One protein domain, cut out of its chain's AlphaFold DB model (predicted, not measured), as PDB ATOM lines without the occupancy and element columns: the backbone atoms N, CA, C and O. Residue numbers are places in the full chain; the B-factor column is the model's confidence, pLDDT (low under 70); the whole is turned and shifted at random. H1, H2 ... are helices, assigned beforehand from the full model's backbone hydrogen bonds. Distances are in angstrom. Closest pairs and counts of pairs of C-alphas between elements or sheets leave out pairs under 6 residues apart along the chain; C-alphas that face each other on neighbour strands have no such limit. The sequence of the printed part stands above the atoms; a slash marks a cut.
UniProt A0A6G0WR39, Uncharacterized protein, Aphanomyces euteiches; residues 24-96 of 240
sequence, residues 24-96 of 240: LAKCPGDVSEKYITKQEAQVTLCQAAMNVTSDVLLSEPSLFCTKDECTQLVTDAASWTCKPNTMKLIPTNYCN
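Overview. This is residues 24 to 96 of the 240 residues of an uncharacterized protein of Aphanomyces euteiches (UniProt A0A6G0WR39). One long helix, H1, runs along the longest axis, and a helix of half as many residues, H3, packs beside its later part and runs back the opposite way. The short H2 sits at the end of H1 where the chain turns back, and a long unnamed tail, residues 79 to 96, runs on toward the first end of H1 and then folds back along the helices. The printed part has 73 residues with three named helices, in the order H1, H2, H3, and no named strand; the class is all helix, with 37 residues in these helices. It is compact, with a radius of gyration of the C-alphas of 12.1 A, and only just elongated, with spans of 33 by 22 by 18 A.

Arrangement. H1, residues 29 to 50, only just touches H2, residues 61 to 64, with 3 pairs of C-alphas within 8 A and with its residues 46 to 50 alone; the closest C-alphas, of Met 50 and Phe 64, are 6.9 A apart. H1 touches H3, residues 68 to 78, with its residues 39 to 49 alone; the closest C-alphas, of Cys 46 and Cys 70, are 4.7 A apart. H1 and H3 run opposite ways at a shallow tilt of 23 degrees. H2 and H3 are close but not clearly touching; their closest C-alphas, of Phe 64 and Cys 70, are 5.9 A apart. In H1 and H3 every O i to N i+4 pair is within hydrogen-bond range; H2 is too short for such a pair.

Along the chain. H1 begins at C-alpha 29, (-4.420, 21.023, -49.858), and measures 31.0 A to C-alpha 50, (-23.005, 32.716, -27.985). H2 measures 5.1 A. H3 measures 15.1 A and ends at C-alpha 78, (-12.544, 15.823, -33.721).

Size, cuts and confidence. The C-alphas of Ala 25 and Asn 51, 34.2 A apart, are the two farthest apart. The printed part has no cut. The link from H1 to H2 is short, with 10 residues, and that from H2 to H3 is tight, with 3. The mean pLDDT of the printed part is 89.6, and residue 55 alone is under 70.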
ATOM      1  N   LEU A  24      -0.700  14.710 -35.923       73.38
ATOM      2  CA  LEU A  24      -1.470  14.311 -37.098       73.38
ATOM      3  C   LEU A  24      -0.738  14.837 -38.340       73.38
ATOM      4  O   LEU A  24      -0.280  15.986 -38.363       73.38
ATOM      5  N   ALA A  25      -0.625  13.998 -39.368       86.50
ATOM      6  CA  ALA A  25      -0.040  14.414 -40.635       86.50
ATOM      7  C   ALA A  25      -0.826  15.599 -41.217       86.50
ATOM      8  O   ALA A  25      -2.035  15.728 -41.001       86.50
ATOM      9  N   LYS A  26      -0.145  16.477 -41.965       87.38
ATOM     10  CA  LYS A  26      -0.821  17.584 -42.651       87.38
ATOM     11  C   LYS A  26      -1.813  17.035 -43.676       87.38
ATOM     12  O   LYS A  26      -1.485  16.112 -44.418       87.38
ATOM     13  N   CYS A  27      -3.006  17.619 -43.729       90.69
ATOM     14  CA  CYS A  27      -3.985  17.307 -44.760       90.69
ATOM     15  C   CYS A  27      -3.454  17.703 -46.150       90.69
ATOM     16  O   CYS A  27      -2.757  18.719 -46.264       90.69
ATOM     17  N   PRO A  28      -3.835  16.969 -47.212       95.12
ATOM     18  CA  PRO A  28      -3.747  17.460 -48.585       95.12
ATOM     19  C   PRO A  28      -4.422  18.832 -48.735       95.12
ATOM     20  O   PRO A  28      -5.330  19.170 -47.970       95.12
ATOM     21  N   GLY A  29      -3.975  19.632 -49.706       93.75
ATOM     22  CA  GLY A  29      -4.420  21.023 -49.858       93.75
ATOM     23  C   GLY A  29      -5.935  21.169 -50.031       93.75
ATOM     24  O   GLY A  29      -6.553  21.969 -49.336       93.75
ATOM     25  N   ASP A  30      -6.541  20.334 -50.870       94.56
ATOM     26  CA  ASP A  30      -7.982  20.312 -51.147       94.56
ATOM     27  C   ASP A  30      -8.817  19.892 -49.924       94.56
ATOM     28  O   ASP A  30      -9.872  20.464 -49.640       94.56
ATOM     29  N   VAL A  31      -8.323  18.916 -49.156       93.44
ATOM     30  CA  VAL A  31      -8.937  18.464 -47.900       93.44
ATOM     31  C   VAL A  31      -8.856  19.570 -46.846       93.44
ATOM     32  O   VAL A  31      -9.831  19.838 -46.144       93.44
ATOM     33  N   SER A  32      -7.707  20.247 -46.765       93.00
ATOM     34  CA  SER A  32      -7.493  21.371 -45.855       93.00
ATOM     35  C   SER A  32      -8.392  22.564 -46.182       93.00
ATOM     36  O   SER A  32      -8.880  23.212 -45.262       93.00
ATOM     37  N   GLU A  33      -8.606  22.882 -47.457       92.88
ATOM     38  CA  GLU A  33      -9.456  24.004 -47.866       92.88
ATOM     39  C   GLU A  33     -10.925  23.741 -47.516       92.88
ATOM     40  O   GLU A  33     -11.550  24.548 -46.829       92.88
ATOM     41  N   LYS A  34     -11.440  22.551 -47.860       92.56
ATOM     42  CA  LYS A  34     -12.796  22.121 -47.476       92.56
ATOM     43  C   LYS A  34     -13.007  22.160 -45.966       92.56
ATOM     44  O   LYS A  34     -14.071  22.575 -45.505       92.56
ATOM     45  N   TYR A  35     -11.996  21.734 -45.207       91.25
ATOM     46  CA  TYR A  35     -12.013  21.824 -43.755       91.25
ATOM     47  C   TYR A  35     -12.186  23.271 -43.291       91.25
ATOM     48  O   TYR A  35     -13.106  23.558 -42.531       91.25
ATOM     49  N   ILE A  36     -11.319  24.177 -43.758       90.94
ATOM     50  CA  ILE A  36     -11.307  25.581 -43.330       90.94
ATOM     51  C   ILE A  36     -12.652  26.241 -43.643       90.94
ATOM     52  O   ILE A  36     -13.232  26.861 -42.757       90.94
ATOM     53  N   THR A  37     -13.199  26.040 -44.846       93.69
ATOM     54  CA  THR A  37     -14.511  26.588 -45.221       93.69
ATOM     55  C   THR A  37     -15.630  26.064 -44.320       93.69
ATOM     56  O   THR A  37     -16.453  26.844 -43.838       93.69
ATOM     57  N   LYS A  38     -15.665  24.749 -44.048       92.62
ATOM     58  CA  LYS A  38     -16.670  24.162 -43.148       92.62
ATOM     59  C   LYS A  38     -16.517  24.703 -41.725       92.62
ATOM     60  O   LYS A  38     -17.512  25.017 -41.072       92.62
ATOM     61  N   GLN A  39     -15.280  24.823 -41.254       91.56
ATOM     62  CA  GLN A  39     -14.974  25.311 -39.919       91.56
ATOM     63  C   GLN A  39     -15.383  26.778 -39.749       91.56
ATOM     64  O   GLN A  39     -15.994  27.116 -38.744       91.56
ATOM     65  N   GLU A  40     -15.090  27.642 -40.721       91.62
ATOM     66  CA  GLU A  40     -15.470  29.058 -40.685       91.62
ATOM     67  C   GLU A  40     -16.985  29.238 -40.584       91.62
ATOM     68  O   GLU A  40     -17.450  30.001 -39.738       91.62
ATOM     69  N   ALA A  41     -17.756  28.474 -41.363       93.75
ATOM     70  CA  ALA A  41     -19.213  28.494 -41.278       93.75
ATOM     71  C   ALA A  41     -19.718  28.083 -39.881       93.75
ATOM     72  O   ALA A  41     -20.571  28.759 -39.306       93.75
ATOM     73  N   GLN A  42     -19.161  27.013 -39.303       93.50
ATOM     74  CA  GLN A  42     -19.521  26.549 -37.956       93.50
ATOM     75  C   GLN A  42     -19.101  27.538 -36.860       93.50
ATOM     76  O   GLN A  42     -19.836  27.759 -35.899       93.50
ATOM     77  N   VAL A  43     -17.948  28.190 -37.018       92.44
ATOM     78  CA  VAL A  43     -17.489  29.254 -36.116       92.44
ATOM     79  C   VAL A  43     -18.467  30.429 -36.129       92.44
ATOM     80  O   VAL A  43     -18.812  30.918 -35.057       92.44
ATOM     81  N   THR A  44     -18.969  30.848 -37.294       94.06
ATOM     82  CA  THR A  44     -19.988  31.908 -37.386       94.06
ATOM     83  C   THR A  44     -21.296  31.518 -36.696       94.06
ATOM     84  O   THR A  44     -21.872  32.338 -35.981       94.06
ATOM     85  N   LEU A  45     -21.752  30.270 -36.848       95.44
ATOM     86  CA  LEU A  45     -22.951  29.778 -36.158       95.44
ATOM     87  C   LEU A  45     -22.764  29.764 -34.635       95.44
ATOM     88  O   LEU A  45     -23.612  30.268 -33.903       95.44
ATOM     89  N   CYS A  46     -21.626  29.258 -34.160       94.94
ATOM     90  CA  CYS A  46     -21.295  29.240 -32.738       94.94
ATOM     91  C   CYS A  46     -21.182  30.661 -32.150       94.94
ATOM     92  O   CYS A  46     -21.744  30.942 -31.092       94.94
ATOM     93  N   GLN A  47     -20.534  31.591 -32.859       94.38
ATOM     94  CA  GLN A  47     -20.462  33.006 -32.472       94.38
ATOM     95  C   GLN A  47     -21.849  33.633 -32.326       94.38
ATOM     96  O   GLN A  47     -22.119  34.294 -31.323       94.38
ATOM     97  N   ALA A  48     -22.738  33.392 -33.294       95.69
ATOM     98  CA  ALA A  48     -24.114  33.869 -33.240       95.69
ATOM     99  C   ALA A  48     -24.879  33.264 -32.047       95.69
ATOM    100  O   ALA A  48     -25.555  33.993 -31.323       95.69
ATOM    101  N   ALA A  49     -24.719  31.963 -31.783       95.94
ATOM    102  CA  ALA A  49     -25.367  31.265 -30.667       95.94
ATOM    103  C   ALA A  49     -24.882  31.729 -29.279       95.94
ATOM    104  O   ALA A  49     -25.639  31.705 -28.299       95.94
ATOM    105  N   MET A  50     -23.618  32.152 -29.191       94.75
ATOM    106  CA  MET A  50     -23.005  32.716 -27.985       94.75
ATOM    107  C   MET A  50     -23.176  34.236 -27.868       94.75
ATOM    108  O   MET A  50     -22.959  34.774 -26.785       94.75
ATOM    109  N   ASN A  51     -23.577  34.921 -28.944       95.00
ATOM    110  CA  ASN A  51     -23.611  36.381 -29.047       95.00
ATOM    111  C   ASN A  51     -22.244  37.034 -28.748       95.00
ATOM    112  O   ASN A  51     -22.150  38.003 -27.994       95.00
ATOM    113  N   VAL A  52     -21.170  36.477 -29.321       91.38
ATOM    114  CA  VAL A  52     -19.781  36.948 -29.149       91.38
ATOM    115  C   VAL A  52     -19.079  37.137 -30.492       91.38
ATOM    116  O   VAL A  52     -19.506  36.603 -31.515       91.38
ATOM    117  N   THR A  53     -17.971  37.879 -30.496       87.00
ATOM    118  CA  THR A  53     -17.073  37.995 -31.655       87.00
ATOM    119  C   THR A  53     -16.041  36.860 -31.693       87.00
ATOM    120  O   THR A  53     -15.896  36.088 -30.742       87.00
ATOM    121  N   SER A  54     -15.284  36.758 -32.793       73.00
ATOM    122  CA  SER A  54     -14.227  35.750 -32.988       73.00
ATOM    123  C   SER A  54     -13.188  35.684 -31.882       73.00
ATOM    124  O   SER A  54     -12.660  34.612 -31.599       73.00
ATOM    125  N   ASP A  55     -12.907  36.817 -31.256       69.00
ATOM    126  CA  ASP A  55     -11.724  36.991 -30.419       69.00
ATOM    127  C   ASP A  55     -11.963  36.478 -28.990       69.00
ATOM    128  O   ASP A  55     -11.012  36.247 -28.248       69.00
ATOM    129  N   VAL A  56     -13.235  36.285 -28.626       79.88
ATOM    130  CA  VAL A  56     -13.707  35.956 -27.269       79.88
ATOM    131  C   VAL A  56     -14.374  34.575 -27.230       79.88
ATOM    132  O   VAL A  56     -14.840  34.125 -26.189       79.88
ATOM    133  N   LEU A  57     -14.407  33.860 -28.362       83.06
ATOM    134  CA  LEU A  57     -15.151  32.605 -28.499       83.06
ATOM    135  C   LEU A  57     -14.756  31.551 -27.450       83.06
ATOM    136  O   LEU A  57     -15.598  30.788 -26.990       83.06
ATOM    137  N   LEU A  58     -13.480  31.528 -27.055       83.75
ATOM    138  CA  LEU A  58     -12.951  30.594 -26.059       83.75
ATOM    139  C   LEU A  58     -12.792  31.184 -24.652       83.75
ATOM    140  O   LEU A  58     -12.242  30.520 -23.781       83.75
ATOM    141  N   SER A  59     -13.240  32.409 -24.408       82.81
ATOM    142  CA  SER A  59     -13.089  33.023 -23.083       82.81
ATOM    143  C   SER A  59     -14.158  32.570 -22.093       82.81
ATOM    144  O   SER A  59     -13.979  32.685 -20.888       82.81
ATOM    145  N   GLU A  60     -15.257  31.998 -22.590       88.00
ATOM    146  CA  GLU A  60     -16.371  31.514 -21.773       88.00
ATOM    147  C   GLU A  60     -16.597  30.008 -22.008       88.00
ATOM    148  O   GLU A  60     -17.528  29.616 -22.721       88.00
ATOM    149  N   PRO A  61     -15.745  29.122 -21.447       87.69
ATOM    150  CA  PRO A  61     -15.823  27.676 -21.678       87.69
ATOM    151  C   PRO A  61     -17.167  27.061 -21.275       87.69
ATOM    152  O   PRO A  61     -17.654  26.145 -21.939       87.69
ATOM    153  N   SER A  62     -17.783  27.579 -20.210       87.56
ATOM    154  CA  SER A  62     -19.095  27.142 -19.725       87.56
ATOM    155  C   SER A  62     -20.203  27.427 -20.743       87.56
ATOM    156  O   SER A  62     -21.051  26.572 -20.994       87.56
ATOM    157  N   LEU A  63     -20.177  28.605 -21.367       91.31
ATOM    158  CA  LEU A  63     -21.154  28.988 -22.378       91.31
ATOM    159  C   LEU A  63     -20.894  28.252 -23.696       91.31
ATOM    160  O   LEU A  63     -21.824  27.715 -24.284       91.31
ATOM    161  N   PHE A  64     -19.636  28.161 -24.130       93.69
ATOM    162  CA  PHE A  64     -19.273  27.482 -25.374       93.69
ATOM    163  C   PHE A  64     -19.741  26.021 -25.380       93.69
ATOM    164  O   PHE A  64     -20.362  25.560 -26.331       93.69
ATOM    165  N   CYS A  65     -19.499  25.282 -24.297       94.50
ATOM    166  CA  CYS A  65     -19.783  23.847 -24.254       94.50
ATOM    167  C   CYS A  65     -21.235  23.480 -23.944       94.50
ATOM    168  O   CYS A  65     -21.553  22.298 -23.852       94.50
ATOM    169  N   THR A  66     -22.110  24.474 -23.781       95.25
ATOM    170  CA  THR A  66     -23.555  24.270 -23.594       95.25
ATOM    171  C   THR A  66     -24.372  24.607 -24.839       95.25
ATOM    172  O   THR A  66     -25.568  24.331 -24.861       95.25
ATOM    173  N   LYS A  67     -23.755  25.194 -25.874       96.81
ATOM    174  CA  LYS A  67     -24.415  25.524 -27.144       96.81
ATOM    175  C   LYS A  67     -24.235  24.395 -28.153       96.81
ATOM    176  O   LYS A  67     -23.107  23.973 -28.419       96.81
ATOM    177  N   ASP A  68     -25.334  23.945 -28.748       96.81
ATOM    178  CA  ASP A  68     -25.331  22.845 -29.718       96.81
ATOM    179  C   ASP A  68     -24.471  23.185 -30.946       96.81
ATOM    180  O   ASP A  68     -23.665  22.374 -31.394       96.81
ATOM    181  N   GLU A  69     -24.527  24.427 -31.430       95.81
ATOM    182  CA  GLU A  69     -23.733  24.891 -32.571       95.81
ATOM    183  C   GLU A  69     -22.221  24.846 -32.281       95.81
ATOM    184  O   GLU A  69     -21.409  24.478 -33.131       95.81
ATOM    185  N   CYS A  70     -21.824  25.175 -31.051       94.94
ATOM    186  CA  CYS A  70     -20.426  25.170 -30.625       94.94
ATOM    187  C   CYS A  70     -19.904  23.760 -30.321       94.94
ATOM    188  O   CYS A  70     -18.753  23.437 -30.618       94.94
ATOM    189  N   THR A  71     -20.743  22.887 -29.764       94.75
ATOM    190  CA  THR A  71     -20.379  21.477 -29.554       94.75
ATOM    191  C   THR A  71     -20.302  20.711 -30.876       94.75
ATOM    192  O   THR A  71     -19.420  19.860 -31.033       94.75
ATOM    193  N   GLN A  72     -21.125  21.071 -31.869       94.56
ATOM    194  CA  GLN A  72     -21.009  20.550 -33.229       94.56
ATOM    195  C   GLN A  72     -19.677  20.949 -33.868       94.56
ATOM    196  O   GLN A  72     -19.029  20.096 -34.469       94.56
ATOM    197  N   LEU A  73     -19.210  22.192 -33.682       93.25
ATOM    198  CA  LEU A  73     -17.887  22.630 -34.146       93.25
ATOM    199  C   LEU A  73     -16.758  21.743 -33.587       93.25
ATOM    200  O   LEU A  73     -15.860  21.349 -34.334       93.25
ATOM    201  N   VAL A  74     -16.811  21.402 -32.294       93.12
ATOM    202  CA  VAL A  74     -15.811  20.534 -31.645       93.12
ATOM    203  C   VAL A  74     -15.882  19.104 -32.170       93.12
ATOM    204  O   VAL A  74     -14.855  18.509 -32.491       93.12
ATOM    205  N   THR A  75     -17.094  18.566 -32.294       92.81
ATOM    206  CA  THR A  75     -17.337  17.201 -32.781       92.81
ATOM    207  C   THR A  75     -16.898  17.048 -34.234       92.81
ATOM    208  O   THR A  75     -16.185  16.104 -34.583       92.81
ATOM    209  N   ASP A  76     -17.255  18.019 -35.076       91.31
ATOM    210  CA  ASP A  76     -16.832  18.078 -36.466       91.31
ATOM    211  C   ASP A  76     -15.313  18.148 -36.562       91.31
ATOM    212  O   ASP A  76     -14.743  17.412 -37.359       91.31
ATOM    213  N   ALA A  77     -14.647  18.974 -35.750       89.81
ATOM    214  CA  ALA A  77     -13.191  19.052 -35.729       89.81
ATOM    215  C   ALA A  77     -12.549  17.731 -35.271       89.81
ATOM    216  O   ALA A  77     -11.626  17.247 -35.918       89.81
ATOM    217  N   ALA A  78     -13.065  17.094 -34.222       88.62
ATOM    218  CA  ALA A  78     -12.544  15.823 -33.721       88.62
ATOM    219  C   ALA A  78     -12.663  14.659 -34.728       88.62
ATOM    220  O   ALA A  78     -11.923  13.684 -34.619       88.62
ATOM    221  N   SER A  79     -13.566  14.754 -35.712       89.75
ATOM    222  CA  SER A  79     -13.787  13.696 -36.709       89.75
ATOM    223  C   SER A  79     -12.683  13.561 -37.769       89.75
ATOM    224  O   SER A  79     -12.652  12.561 -38.489       89.75
ATOM    225  N   TRP A  80     -11.772  14.532 -37.889       87.38
ATOM    226  CA  TRP A  80     -10.747  14.501 -38.937       87.38
ATOM    227  C   TRP A  80      -9.480  13.793 -38.484       87.38
ATOM    228  O   TRP A  80      -9.034  13.894 -37.344       87.38
ATOM    229  N   THR A  81      -8.854  13.114 -39.438       88.25
ATOM    230  CA  THR A  81      -7.660  12.288 -39.227       88.25
ATOM    231  C   THR A  81      -6.356  12.993 -39.600       88.25
ATOM    232  O   THR A  81      -5.276  12.440 -39.396       88.25
ATOM    233  N   CYS A  82      -6.431  14.212 -40.136       87.50
ATOM    234  CA  CYS A  82      -5.281  15.017 -40.538       87.50
ATOM    235  C   CYS A  82      -5.402  16.457 -40.019       87.50
ATOM    236  O   CYS A  82      -6.494  16.939 -39.726       87.50
ATOM    237  N   LYS A  83      -4.264  17.153 -39.927       85.25
ATOM    238  CA  LYS A  83      -4.190  18.555 -39.505       85.25
ATOM    239  C   LYS A  83      -4.264  19.495 -40.721       85.25
ATOM    240  O   LYS A  83      -3.397  19.407 -41.594       85.25
ATOM    241  N   PRO A  84      -5.222  20.431 -40.789       87.19
ATOM    242  CA  PRO A  84      -5.297  21.420 -41.854       87.19
ATOM    243  C   PRO A  84      -4.098  22.372 -41.799       87.19
ATOM    244  O   PRO A  84      -3.519  22.643 -40.743       87.19
ATOM    245  N   ASN A  85      -3.718  22.906 -42.956       86.62
ATOM    246  CA  ASN A  85      -2.606  23.837 -43.099       86.62
ATOM    247  C   ASN A  85      -3.053  25.275 -42.788       86.62
ATOM    248  O   ASN A  85      -3.086  26.133 -43.664       86.62
ATOM    249  N   THR A  86      -3.432  25.527 -41.534       84.25
ATOM    250  CA  THR A  86      -3.881  26.842 -41.061       84.25
ATOM    251  C   THR A  86      -3.290  27.175 -39.694       84.25
ATOM    252  O   THR A  86      -2.947  26.290 -38.912       84.25
ATOM    253  N   MET A  87      -3.168  28.474 -39.415       77.00
ATOM    254  CA  MET A  87      -2.841  28.996 -38.083       77.00
ATOM    255  C   MET A  87      -4.096  29.321 -37.267       77.00
ATOM    256  O   MET A  87      -3.985  29.782 -36.133       77.00
ATOM    257  N   LYS A  88      -5.290  29.123 -37.841       80.06
ATOM    258  CA  LYS A  88      -6.548  29.318 -37.123       80.06
ATOM    259  C   LYS A  88      -6.694  28.263 -36.041       80.06
ATOM    260  O   LYS A  88      -6.293  27.115 -36.217       80.06
ATOM    261  N   LEU A  89      -7.273  28.684 -34.928       77.25
ATOM    262  CA  LEU A  89      -7.506  27.841 -33.776       77.25
ATOM    263  C   LEU A  89      -8.642  26.847 -34.041       77.25
ATOM    264  O   LEU A  89      -9.681  27.199 -34.601       77.25
ATOM    265  N   ILE A  90      -8.419  25.592 -33.648       82.50
ATOM    266  CA  ILE A  90      -9.323  24.476 -33.925       82.50
ATOM    267  C   ILE A  90      -9.540  23.675 -32.641       82.50
ATOM    268  O   ILE A  90      -8.623  22.971 -32.221       82.50
ATOM    269  N   PRO A  91     -10.710  23.784 -31.997       84.25
ATOM    270  CA  PRO A  91     -10.975  23.101 -30.739       84.25
ATOM    271  C   PRO A  91     -11.475  21.668 -30.979       84.25
ATOM    272  O   PRO A  91     -12.636  21.493 -31.311       84.25
ATOM    273  N   THR A  92     -10.652  20.630 -30.779       87.50
ATOM    274  CA  THR A  92     -11.122  19.227 -30.905       87.50
ATOM    275  C   THR A  92     -11.577  18.603 -29.589       87.50
ATOM    276  O   THR A  92     -12.468  17.768 -29.595       87.50
ATOM    277  N   ASN A  93     -10.985  18.990 -28.453       88.25
ATOM    278  CA  ASN A  93     -11.374  18.483 -27.125       88.25
ATOM    279  C   ASN A  93     -11.658  19.608 -26.129       88.25
ATOM    280  O   ASN A  93     -11.559  19.419 -24.919       88.25
ATOM    281  N   TYR A  94     -12.006  20.794 -26.625       89.44
ATOM    282  CA  TYR A  94     -12.192  21.976 -25.785       89.44
ATOM    283  C   TYR A  94     -13.249  21.774 -24.688       89.44
ATOM    284  O   TYR A  94     -13.080  22.256 -23.572       89.44
ATOM    285  N   CYS A  95     -14.291  20.986 -24.970       92.00
ATOM    286  CA  CYS A  95     -15.349  20.687 -24.005       92.00
ATOM    287  C   CYS A  95     -15.033  19.583 -22.997       92.00
ATOM    288  O   CYS A  95     -15.873  19.256 -22.163       92.00
ATOM    289  N   ASN A  96     -13.815  19.045 -23.012       91.44
ATOM    290  CA  ASN A  96     -13.337  18.233 -21.908       91.44
ATOM    291  C   ASN A  96     -13.073  19.128 -20.682       91.44
ATOM    292  O   ASN A  96     -12.433  20.173 -20.791       91.44
TER     293      ASN A  96